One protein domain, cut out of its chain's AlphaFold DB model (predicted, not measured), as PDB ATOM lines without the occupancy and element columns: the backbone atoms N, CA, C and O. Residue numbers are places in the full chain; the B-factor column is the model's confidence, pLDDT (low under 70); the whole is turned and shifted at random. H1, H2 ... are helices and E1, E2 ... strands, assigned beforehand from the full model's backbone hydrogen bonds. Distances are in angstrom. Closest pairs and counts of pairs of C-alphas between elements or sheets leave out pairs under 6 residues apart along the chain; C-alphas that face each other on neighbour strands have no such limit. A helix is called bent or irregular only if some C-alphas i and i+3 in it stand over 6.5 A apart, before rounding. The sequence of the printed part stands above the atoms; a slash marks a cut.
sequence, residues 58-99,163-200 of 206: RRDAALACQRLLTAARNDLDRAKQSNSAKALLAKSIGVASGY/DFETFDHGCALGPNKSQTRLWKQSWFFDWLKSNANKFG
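AT A GLANCE: This is residues 58 to 99 and 163 to 200 of the 206 residues of the protein "VanY domain-containing protein" of Paraburkholderia steynii (UniProt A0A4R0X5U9). One long helix, H1, runs beside the E1 edge of a small three-stranded sheet, and H4 starts by the sheet's strands E1 and E2 and reaches over to pack on H1. Short H2 sits at the turn from H1 into the sheet, and short H3 covers the other edge strand, E3. The 80 printed residues hold four named helices and three named strands, in the order H1 H2 E1 E2 E3 H3 H4; the sheet, E1 - E2 - E3, is antiparallel and the class is mixed, helices and strands. The whole is compact, with a radius of gyration of the C-alphas of 12.4 A and spans of 35 by 30 by 17 A.

IN THESE COORDINATES: Find C-alpha 59 at (-18.156, 26.398, -42.470); from there H1 runs 33.4 A to residue 81. H2 follows at residues 85 to 89, 6.9 A. E1 takes residues 92 to 97, 15.6 A. Past the cut, look for C-alpha 163 at (-11.450, 39.931, -37.048), where E2 begins; it runs 15.9 A to residue 168. E3 is residues 171 to 173, 6.3 A, and H3 is residues 177 to 183, 9.4 A. H4, residues 187 to 199, covers 18.0 A and ends at C-alpha 199, (-6.013, 26.022, -36.227). H3 and H4 are irregular: C-alphas 178 and 181 are 7.5 A apart, and C-alphas 194 and 197 are 7.6 A apart.

HOW THE PARTS SIT: Start at the sheet: E1 and E2 are antiparallel, with N 94 and O 165 at 2.9 A, within hydrogen-bond range. E2 and E3 form a hairpin, with N 173 and O 166 at 2.8 A, also within range. H1 only grazes the sheet; its closest C-alphas to E1 are those of Arg 73 and Ile 93, 6.9 A. H4 grazes it with residues 187 to 192. H1, with residues 64 to 72 alone, touches H4 at a steep tilt of 43 degrees, opposite ways; the closest C-alphas, of Ala 64 and Phe 199, are 5.7 A apart. H2 grazes the sheet and touches H1, closest at the C-alphas of Lys 80 and Ala 87, 5.4 A. H3 lies over E3 at a height over the sheet of 8.7 A, and is apart from H1. Every O i to N i+4 pair is within range in H1, but 6 of 9 in H4, 1 of 3 in H3 with 2 of 4 O i to N i+3 pairs, and 0 of 1 in H2 with 2 of 2.

THE WHOLE: Look to Arg 58 and Asn 83 for the two C-alphas farthest apart, 36.6 A. Residues 100 to 162 are not printed, and C-alphas 99 and 163 are 9.8 A apart across that cut. The links printed whole are tight. Mean pLDDT of the printed part is 96.9, and no printed residue is under 70.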
ATOM      1  N   ARG A  58     -17.171  30.979 -43.454       98.25
ATOM      2  CA  ARG A  58     -17.219  29.715 -44.197       98.25
ATOM      3  C   ARG A  58     -17.143  28.551 -43.205       98.25
ATOM      4  O   ARG A  58     -16.431  28.644 -42.209       98.25
ATOM      5  N   ARG A  59     -17.905  27.482 -43.436       98.31
ATOM      6  CA  ARG A  59     -18.156  26.398 -42.470       98.31
ATOM      7  C   ARG A  59     -16.883  25.846 -41.826       98.31
ATOM      8  O   ARG A  59     -16.825  25.692 -40.611       98.31
ATOM      9  N   ASP A  60     -15.870  25.567 -42.633       97.75
ATOM     10  CA  ASP A  60     -14.561  25.079 -42.200       97.75
ATOM     11  C   ASP A  60     -13.818  26.097 -41.319       97.75
ATOM     12  O   ASP A  60     -13.392  25.756 -40.212       97.75
ATOM     13  N   ALA A  61     -13.738  27.355 -41.759       98.31
ATOM     14  CA  ALA A  61     -13.144  28.451 -41.002       98.31
ATOM     15  C   ALA A  61     -13.906  28.721 -39.695       98.31
ATOM     16  O   ALA A  61     -13.293  28.948 -38.655       98.31
ATOM     17  N   ALA A  62     -15.237  28.643 -39.709       98.62
ATOM     18  CA  ALA A  62     -16.063  28.850 -38.528       98.62
ATOM     19  C   ALA A  62     -15.792  27.786 -37.457       98.62
ATOM     20  O   ALA A  62     -15.503  28.124 -36.310       98.62
ATOM     21  N   LEU A  63     -15.804  26.508 -37.850       98.31
ATOM     22  CA  LEU A  63     -15.510  25.389 -36.951       98.31
ATOM     23  C   LEU A  63     -14.071  25.454 -36.422       98.31
ATOM     24  O   LEU A  63     -13.821  25.166 -35.251       98.31
ATOM     25  N   ALA A  64     -13.110  25.838 -37.265       98.62
ATOM     26  CA  ALA A  64     -11.728  26.041 -36.838       98.62
ATOM     27  C   ALA A  64     -11.600  27.192 -35.831       98.62
ATOM     28  O   ALA A  64     -10.911  27.049 -34.821       98.62
ATOM     29  N   CYS A  65     -12.304  28.300 -36.064       98.75
ATOM     30  CA  CYS A  65     -12.307  29.453 -35.170       98.75
ATOM     31  C   CYS A  65     -12.952  29.129 -33.819       98.75
ATOM     32  O   CYS A  65     -12.424  29.520 -32.786       98.75
ATOM     33  N   GLN A  66     -14.039  28.353 -33.800       98.81
ATOM     34  CA  GLN A  66     -14.640  27.877 -32.550       98.81
ATOM     35  C   GLN A  66     -13.628  27.101 -31.701       98.81
ATOM     36  O   GLN A  66     -13.442  27.420 -30.529       98.81
ATOM     37  N   ARG A  67     -12.905  26.145 -32.305       98.75
ATOM     38  CA  ARG A  67     -11.844  25.400 -31.605       98.75
ATOM     39  C   ARG A  67     -10.724  26.317 -31.113       98.75
ATOM     40  O   ARG A  67     -10.256  26.146 -29.989       98.75
ATOM     41  N   LEU A  68     -10.325  27.296 -31.929       98.75
ATOM     42  CA  LEU A  68      -9.324  28.299 -31.562       98.75
ATOM     43  C   LEU A  68      -9.771  29.107 -30.338       98.75
ATOM     44  O   LEU A  68      -9.002  29.232 -29.390       98.75
ATOM     45  N   LEU A  69     -11.001  29.628 -30.330       98.81
ATOM     46  CA  LEU A  69     -11.532  30.440 -29.229       98.81
ATOM     47  C   LEU A  69     -11.656  29.629 -27.940       98.81
ATOM     48  O   LEU A  69     -11.282  30.123 -26.878       98.81
ATOM     49  N   THR A  70     -12.130  28.383 -28.024       98.75
ATOM     50  CA  THR A  70     -12.164  27.472 -26.874       98.75
ATOM     51  C   THR A  70     -10.761  27.258 -26.306       98.75
ATOM     52  O   THR A  70     -10.566  27.390 -25.100       98.75
ATOM     53  N   ALA A  71      -9.768  26.987 -27.158       98.81
ATOM     54  CA  ALA A  71      -8.390  26.801 -26.711       98.81
ATOM     55  C   ALA A  71      -7.812  28.077 -26.075       98.81
ATOM     56  O   ALA A  71      -7.247  28.008 -24.985       98.81
ATOM     57  N   ALA A  72      -8.020  29.236 -26.705       98.75
ATOM     58  CA  ALA A  72      -7.540  30.525 -26.213       98.75
ATOM     59  C   ALA A  72      -8.128  30.887 -24.846       98.75
ATOM     60  O   ALA A  72      -7.405  31.353 -23.970       98.75
ATOM     61  N   ARG A  73      -9.432  30.658 -24.646       98.81
ATOM     62  CA  ARG A  73     -10.114  30.915 -23.369       98.81
ATOM     63  C   ARG A  73      -9.609  29.979 -22.270       98.81
ATOM     64  O   ARG A  73      -9.248  30.455 -21.200       98.81
ATOM     65  N   ASN A  74      -9.457  28.690 -22.572       98.69
ATOM     66  CA  ASN A  74      -8.893  27.725 -21.626       98.69
ATOM     67  C   ASN A  74      -7.442  28.070 -21.234       98.69
ATOM     68  O   ASN A  74      -7.062  27.930 -20.073       98.69
ATOM     69  N   ASP A  75      -6.622  28.518 -22.190       98.69
ATOM     70  CA  ASP A  75      -5.255  28.977 -21.913       98.69
ATOM     71  C   ASP A  75      -5.223  30.288 -21.126       98.69
ATOM     72  O   ASP A  75      -4.355  30.460 -20.271       98.69
ATOM     73  N   LEU A  76      -6.171  31.197 -21.375       98.62
ATOM     74  CA  LEU A  76      -6.297  32.432 -20.606       98.62
ATOM     75  C   LEU A  76      -6.613  32.123 -19.140       98.62
ATOM     76  O   LEU A  76      -5.984  32.693 -18.250       98.62
ATOM     77  N   ASP A  77      -7.546  31.205 -18.889       98.50
ATOM     78  CA  ASP A  77      -7.925  30.801 -17.534       98.50
ATOM     79  C   ASP A  77      -6.754  30.142 -16.797       98.50
ATOM     80  O   ASP A  77      -6.453  30.519 -15.663       98.50
ATOM     81  N   ARG A  78      -6.012  29.244 -17.462       98.50
ATOM     82  CA  ARG A  78      -4.769  28.676 -16.910       98.50
ATOM     83  C   ARG A  78      -3.731  29.753 -16.603       98.50
ATOM     84  O   ARG A  78      -3.169  29.776 -15.513       98.50
ATOM     85  N   ALA A  79      -3.492  30.674 -17.534       98.31
ATOM     86  CA  ALA A  79      -2.514  31.741 -17.345       98.31
ATOM     87  C   ALA A  79      -2.896  32.677 -16.184       98.31
ATOM     88  O   ALA A  79      -2.014  33.144 -15.459       98.31
ATOM     89  N   LYS A  80      -4.195  32.920 -15.965       98.19
ATOM     90  CA  LYS A  80      -4.702  33.652 -14.795       98.19
ATOM     91  C   LYS A  80      -4.478  32.884 -13.495       98.19
ATOM     92  O   LYS A  80      -4.016  33.485 -12.532       98.19
ATOM     93  N   GLN A  81      -4.747  31.578 -13.471       98.06
ATOM     94  CA  GLN A  81      -4.484  30.721 -12.302       98.06
ATOM     95  C   GLN A  81      -2.995  30.691 -11.934       98.06
ATOM     96  O   GLN A  81      -2.648  30.636 -10.759       98.06
ATOM     97  N   SER A  82      -2.106  30.798 -12.924       97.31
ATOM     98  CA  SER A  82      -0.659  30.938 -12.720       97.31
ATOM     99  C   SER A  82      -0.194  32.380 -12.448       97.31
ATOM    100  O   SER A  82       1.001  32.650 -12.526       97.31
ATOM    101  N   ASN A  83      -1.104  33.319 -12.155       96.75
ATOM    102  CA  ASN A  83      -0.806  34.731 -11.874       96.75
ATOM    103  C   ASN A  83       0.012  35.448 -12.966       96.75
ATOM    104  O   ASN A  83       0.801  36.351 -12.681       96.75
ATOM    105  N   SER A  84      -0.182  35.094 -14.241       97.69
ATOM    106  CA  SER A  84       0.428  35.839 -15.345       97.69
ATOM    107  C   SER A  84      -0.105  37.274 -15.369       97.69
ATOM    108  O   SER A  84      -1.279  37.502 -15.671       97.69
ATOM    109  N   ALA A  85       0.769  38.253 -15.111       96.00
ATOM    110  CA  ALA A  85       0.407  39.672 -15.075       96.00
ATOM    111  C   ALA A  85      -0.359  40.114 -16.334       96.00
ATOM    112  O   ALA A  85      -1.373  40.801 -16.240       96.00
ATOM    113  N   LYS A  86       0.075  39.651 -17.513       95.75
ATOM    114  CA  LYS A  86      -0.565  39.967 -18.795       95.75
ATOM    115  C   LYS A  86      -1.945  39.312 -18.937       95.75
ATOM    116  O   LYS A  86      -2.880  39.952 -19.401       95.75
ATOM    117  N   ALA A  87      -2.099  38.061 -18.494       97.62
ATOM    118  CA  ALA A  87      -3.381  37.353 -18.535       97.62
ATOM    119  C   ALA A  87      -4.435  37.976 -17.602       97.62
ATOM    120  O   ALA A  87      -5.623  37.975 -17.918       97.62
ATOM    121  N   LEU A  88      -4.012  38.536 -16.463       97.69
ATOM    122  CA  LEU A  88      -4.908  39.187 -15.498       97.69
ATOM    123  C   LEU A  88      -5.554  40.478 -16.045       97.69
ATOM    124  O   LEU A  88      -6.654  40.851 -15.606       97.69
ATOM    125  N   LEU A  89      -4.911  41.131 -17.021       97.50
ATOM    126  CA  LEU A  89      -5.438  42.312 -17.718       97.50
ATOM    127  C   LEU A  89      -6.536  41.953 -18.731       97.50
ATOM    128  O   LEU A  89      -7.512  42.694 -18.858       97.50
ATOM    129  N   ALA A  90      -6.428  40.794 -19.387       97.69
ATOM    130  CA  ALA A  90      -7.406  40.317 -20.358       97.69
ATOM    131  C   ALA A  90      -8.688  39.806 -19.672       97.69
ATOM    132  O   ALA A  90      -8.706  38.795 -18.961       97.69
ATOM    133  N   LYS A  91      -9.806  40.498 -19.896       97.44
ATOM    134  CA  LYS A  91     -11.123  40.165 -19.329       97.44
ATOM    135  C   LYS A  91     -11.973  39.312 -20.259       97.44
ATOM    136  O   LYS A  91     -12.700  38.458 -19.764       97.44
ATOM    137  N   SER A  92     -11.864  39.495 -21.571       97.00
ATOM    138  CA  SER A  92     -12.623  38.701 -22.543       97.00
ATOM    139  C   SER A  92     -11.872  38.507 -23.855       97.00
ATOM    140  O   SER A  92     -11.030  39.316 -24.232       97.00
ATOM    141  N   ILE A  93     -12.201  37.427 -24.559       98.38
ATOM    142  CA  ILE A  93     -11.731  37.097 -25.907       98.38
ATOM    143  C   ILE A  93     -12.971  36.854 -26.763       98.38
ATOM    144  O   ILE A  93     -13.838  36.087 -26.339       98.38
ATOM    145  N   GLY A  94     -13.050  37.457 -27.947       97.44
ATOM    146  CA  GLY A  94     -14.212  37.345 -28.827       97.44
ATOM    147  C   GLY A  94     -13.901  37.602 -30.298       97.44
ATOM    148  O   GLY A  94     -12.743  37.719 -30.712       97.44
ATOM    149  N   VAL A  95     -14.965  37.676 -31.095       98.00
ATOM    150  CA  VAL A  95     -14.907  37.911 -32.541       98.00
ATOM    151  C   VAL A  95     -15.710  39.155 -32.892       98.00
ATOM    152  O   VAL A  95     -16.915  39.201 -32.668       98.00
ATOM    153  N   ALA A  96     -15.047  40.126 -33.515       96.62
ATOM    154  CA  ALA A  96     -15.661  41.372 -33.956       96.62
ATOM    155  C   ALA A  96     -16.364  41.215 -35.310       96.62
ATOM    156  O   ALA A  96     -17.410  41.816 -35.561       96.62
ATOM    157  N   SER A  97     -15.766  40.456 -36.236       97.00
ATOM    158  CA  SER A  97     -16.298  40.331 -37.594       97.00
ATOM    159  C   SER A  97     -15.844  39.050 -38.302       97.00
ATOM    160  O   SER A  97     -14.800  38.488 -37.989       97.00
ATOM    161  N   GLY A  98     -16.644  38.582 -39.263       97.56
ATOM    162  CA  GLY A  98     -16.397  37.372 -40.054       97.56
ATOM    163  C   GLY A  98     -16.832  37.571 -41.505       97.56
ATOM    164  O   GLY A  98     -16.442  38.550 -42.143       97.56
ATOM    165  N   TYR A  99     -17.660  36.670 -42.026       98.19
ATOM    166  CA  TYR A  99     -18.250  36.759 -43.356       98.19
ATOM    167  C   TYR A  99     -19.008  38.075 -43.579       98.19
ATOM    168  O   TYR A  99     -19.699  38.599 -42.703       98.19
ATOM    169  N   ASP A 163     -11.992  38.886 -37.900       97.19
ATOM    170  CA  ASP A 163     -11.450  39.931 -37.048       97.19
ATOM    171  C   ASP A 163     -11.764  39.589 -35.596       97.19
ATOM    172  O   ASP A 163     -12.925  39.413 -35.221       97.19
ATOM    173  N   PHE A 164     -10.724  39.526 -34.778       97.88
ATOM    174  CA  PHE A 164     -10.837  39.251 -33.355       97.88
ATOM    175  C   PHE A 164     -10.961  40.532 -32.529       97.88
ATOM    176  O   PHE A 164     -10.540  41.611 -32.952       97.88
ATOM    177  N   GLU A 165     -11.506  40.382 -31.327       97.50
ATOM    178  CA  GLU A 165     -11.529  41.421 -30.301       97.50
ATOM    179  C   GLU A 165     -11.208  40.854 -28.916       97.50
ATOM    180  O   GLU A 165     -11.315  39.652 -28.658       97.50
ATOM    181  N   THR A 166     -10.787  41.733 -28.015       98.25
ATOM    182  CA  THR A 166     -10.538  41.422 -26.607       98.25
ATOM    183  C   THR A 166     -10.848  42.640 -25.751       98.25
ATOM    184  O   THR A 166     -10.618  43.769 -26.180       98.25
ATOM    185  N   PHE A 167     -11.352  42.437 -24.536       98.00
ATOM    186  CA  PHE A 167     -11.290  43.478 -23.514       98.00
ATOM    187  C   PHE A 167     -10.015  43.276 -22.699       98.00
ATOM    188  O   PHE A 167      -9.891  42.281 -21.987       98.00
ATOM    189  N   ASP A 168      -9.077  44.209 -22.807       96.19
ATOM    190  CA  ASP A 168      -7.752  44.138 -22.189       96.19
ATOM    191  C   ASP A 168      -7.287  45.570 -21.856       96.19
ATOM    192  O   ASP A 168      -7.745  46.539 -22.466       96.19
ATOM    193  N   HIS A 169      -6.429  45.738 -20.849       91.12
ATOM    194  CA  HIS A 169      -5.959  47.051 -20.377       91.12
ATOM    195  C   HIS A 169      -7.103  48.049 -20.078       91.12
ATOM    196  O   HIS A 169      -6.971  49.252 -20.291       91.12
ATOM    197  N   GLY A 170      -8.254  47.553 -19.610       93.94
ATOM    198  CA  GLY A 170      -9.415  48.388 -19.280       93.94
ATOM    199  C   GLY A 170     -10.204  48.918 -20.484       93.94
ATOM    200  O   GLY A 170     -11.053  49.787 -20.302       93.94
ATOM    201  N   CYS A 171      -9.960  48.425 -21.703       95.31
ATOM    202  CA  CYS A 171     -10.678  48.871 -22.896       95.31
ATOM    203  C   CYS A 171     -10.975  47.730 -23.882       95.31
ATOM    204  O   CYS A 171     -10.317  46.691 -23.887       95.31
ATOM    205  N   ALA A 172     -11.973  47.936 -24.743       96.69
ATOM    206  CA  ALA A 172     -12.249  47.035 -25.856       96.69
ATOM    207  C   ALA A 172     -11.261  47.296 -27.005       96.69
ATOM    208  O   ALA A 172     -11.187  48.409 -27.536       96.69
ATOM    209  N   LEU A 173     -10.520  46.266 -27.401       97.06
ATOM    210  CA  LEU A 173      -9.562  46.267 -28.501       97.06
ATOM    211  C   LEU A 173     -10.103  45.395 -29.635       97.06
ATOM    212  O   LEU A 173     -10.437  44.235 -29.412       97.06
ATOM    213  N   GLY A 174     -10.151  45.933 -30.852       93.44
ATOM    214  CA  GLY A 174     -10.638  45.209 -32.029       93.44
ATOM    215  C   GLY A 174      -9.892  45.594 -33.312       93.44
ATOM    216  O   GLY A 174      -8.783  46.134 -33.243       93.44
ATOM    217  N   PRO A 175     -10.479  45.360 -34.502       90.12
ATOM    218  CA  PRO A 175      -9.848  45.610 -35.804       90.12
ATOM    219  C   PRO A 175      -9.784  47.108 -36.168       90.12
ATOM    220  O   PRO A 175     -10.261  47.549 -37.216       90.12
ATOM    221  N   ASN A 176      -9.172  47.921 -35.305       87.88
ATOM    222  CA  ASN A 176      -9.001  49.357 -35.482       87.88
ATOM    223  C   ASN A 176      -7.513  49.734 -35.538       87.88
ATOM    224  O   ASN A 176      -6.723  49.413 -34.647       87.88
ATOM    225  N   LYS A 177      -7.121  50.485 -36.576       85.25
ATOM    226  CA  LYS A 177      -5.730  50.932 -36.758       85.25
ATOM    227  C   LYS A 177      -5.223  51.803 -35.607       85.25
ATOM    228  O   LYS A 177      -4.047  51.701 -35.271       85.25
ATOM    229  N   SER A 178      -6.074  52.619 -34.980       89.19
ATOM    230  CA  SER A 178      -5.648  53.430 -33.828       89.19
ATOM    231  C   SER A 178      -5.307  52.578 -32.601       89.19
ATOM    232  O   SER A 178      -4.518  53.000 -31.764       89.19
ATOM    233  N   GLN A 179      -5.849  51.361 -32.520       92.69
ATOM    234  CA  GLN A 179      -5.642  50.433 -31.409       92.69
ATOM    235  C   GLN A 179      -4.522  49.424 -31.677       92.69
ATOM    236  O   GLN A 179      -4.205  48.635 -30.796       92.69
ATOM    237  N   THR A 180      -3.879  49.441 -32.855       91.75
ATOM    238  CA  THR A 180      -2.900  48.408 -33.248       91.75
ATOM    239  C   THR A 180      -1.760  48.250 -32.241       91.75
ATOM    240  O   THR A 180      -1.333  47.127 -31.987       91.75
ATOM    241  N   ARG A 181      -1.275  49.347 -31.641       94.44
ATOM    242  CA  ARG A 181      -0.227  49.279 -30.611       94.44
ATOM    243  C   ARG A 181      -0.705  48.525 -29.366       94.44
ATOM    244  O   ARG A 181      -0.014  47.612 -28.936       94.44
ATOM    245  N   LEU A 182      -1.877  48.877 -28.832       95.12
ATOM    246  CA  LEU A 182      -2.450  48.224 -27.650       95.12
ATOM    247  C   LEU A 182      -2.875  46.781 -27.943       95.12
ATOM    248  O   LEU A 182      -2.590  45.891 -27.154       95.12
ATOM    249  N   TRP A 183      -3.464  46.516 -29.112       96.12
ATOM    250  CA  TRP A 183      -3.794  45.160 -29.559       96.12
ATOM    251  C   TRP A 183      -2.562  44.251 -29.545       96.12
ATOM    252  O   TRP A 183      -2.609  43.173 -28.962       96.12
ATOM    253  N   LYS A 184      -1.428  44.716 -30.087       95.69
ATOM    254  CA  LYS A 184      -0.157  43.972 -30.069       95.69
ATOM    255  C   LYS A 184       0.440  43.780 -28.673       95.69
ATOM    256  O   LYS A 184       1.334  42.961 -28.507       95.69
ATOM    257  N   GLN A 185      -0.029  44.537 -27.687       96.31
ATOM    258  CA  GLN A 185       0.341  44.393 -26.282       96.31
ATOM    259  C   GLN A 185      -0.671  43.560 -25.492       96.31
ATOM    260  O   GLN A 185      -0.425  43.304 -24.322       96.31
ATOM    261  N   SER A 186      -1.778  43.113 -26.088       97.75
ATOM    262  CA  SER A 186      -2.761  42.268 -25.401       97.75
ATOM    263  C   SER A 186      -2.234  40.853 -25.175       97.75
ATOM    264  O   SER A 186      -1.366  40.371 -25.913       97.75
ATOM    265  N   TRP A 187      -2.761  40.166 -24.159       98.44
ATOM    266  CA  TRP A 187      -2.459  38.743 -23.956       98.44
ATOM    267  C   TRP A 187      -2.908  37.909 -25.162       98.44
ATOM    268  O   TRP A 187      -2.191  37.024 -25.630       98.44
ATOM    269  N   PHE A 188      -4.087  38.227 -25.705       98.38
ATOM    270  CA  PHE A 188      -4.681  37.438 -26.776       98.38
ATOM    271  C   PHE A 188      -3.881  37.523 -28.080       98.38
ATOM    272  O   PHE A 188      -3.745  36.516 -28.775       98.38
ATOM    273  N   PHE A 189      -3.285  38.676 -28.393       97.50
ATOM    274  CA  PHE A 189      -2.406  38.792 -29.555       97.50
ATOM    275  C   PHE A 189      -1.187  37.866 -29.463       97.50
ATOM    276  O   PHE A 189      -0.912  37.138 -30.417       97.50
ATOM    277  N   ASP A 190      -0.491  37.835 -28.323       97.81
ATOM    278  CA  ASP A 190       0.658  36.938 -28.122       97.81
ATOM    279  C   ASP A 190       0.250  35.468 -28.261       97.81
ATOM    280  O   ASP A 190       0.943  34.665 -28.899       97.81
ATOM    281  N   TRP A 191      -0.914  35.123 -27.699       98.56
ATOM    282  CA  TRP A 191      -1.461  33.780 -27.807       98.56
ATOM    283  C   TRP A 191      -1.744  33.410 -29.267       98.56
ATOM    284  O   TRP A 191      -1.323  32.344 -29.721       98.56
ATOM    285  N   LEU A 192      -2.386  34.302 -30.032       98.38
ATOM    286  CA  LEU A 192      -2.664  34.103 -31.456       98.38
ATOM    287  C   LEU A 192      -1.371  33.921 -32.255       98.38
ATOM    288  O   LEU A 192      -1.280  32.992 -33.054       98.38
ATOM    289  N   LYS A 193      -0.345  34.747 -32.010       97.81
ATOM    290  CA  LYS A 193       0.957  34.630 -32.689       97.81
ATOM    291  C   LYS A 193       1.606  33.263 -32.495       97.81
ATOM    292  O   LYS A 193       2.269  32.785 -33.410       97.81
ATOM    293  N   SER A 194       1.389  32.644 -31.339       98.06
ATOM    294  CA  SER A 194       2.006  31.367 -30.972       98.06
ATOM    295  C   SER A 194       1.157  30.148 -31.356       98.06
ATOM    296  O   SER A 194       1.693  29.052 -31.522       98.06
ATOM    297  N   ASN A 195      -0.166  30.308 -31.495       98.56
ATOM    298  CA  ASN A 195      -1.092  29.172 -31.581       98.56
ATOM    299  C   ASN A 195      -2.027  29.176 -32.794       98.56
ATOM    300  O   ASN A 195      -2.458  28.098 -33.194       98.56
ATOM    301  N   ALA A 196      -2.328  30.324 -33.408       98.00
ATOM    302  CA  ALA A 196      -3.358  30.418 -34.451       98.00
ATOM    303  C   ALA A 196      -3.094  29.488 -35.650       98.00
ATOM    304  O   ALA A 196      -4.026  28.866 -36.165       98.00
ATOM    305  N   ASN A 197      -1.821  29.304 -36.023       98.00
ATOM    306  CA  ASN A 197      -1.420  28.425 -37.126       98.00
ATOM    307  C   ASN A 197      -1.852  26.967 -36.905       98.00
ATOM    308  O   ASN A 197      -2.194  26.286 -37.868       98.00
ATOM    309  N   LYS A 198      -1.913  26.501 -35.649       98.38
ATOM    310  CA  LYS A 198      -2.383  25.147 -35.292       98.38
ATOM    311  C   LYS A 198      -3.857  24.929 -35.656       98.38
ATOM    312  O   LYS A 198      -4.299  23.795 -35.798       98.38
ATOM    313  N   PHE A 199      -4.609  26.016 -35.824       98.38
ATOM    314  CA  PHE A 199      -6.013  26.022 -36.227       98.38
ATOM    315  C   PHE A 199      -6.202  26.476 -37.684       98.38
ATOM    316  O   PHE A 199      -7.331  26.707 -38.102       98.38
ATOM    317  N   GLY A 200      -5.117  26.618 -38.457       97.56
ATOM    318  CA  GLY A 200      -5.162  27.046 -39.859       97.56
ATOM    319  C   GLY A 200      -5.278  28.560 -40.074       97.56
ATOM    320  O   GLY A 200      -5.487  28.994 -41.204       97.56
TER     321      GLY A 200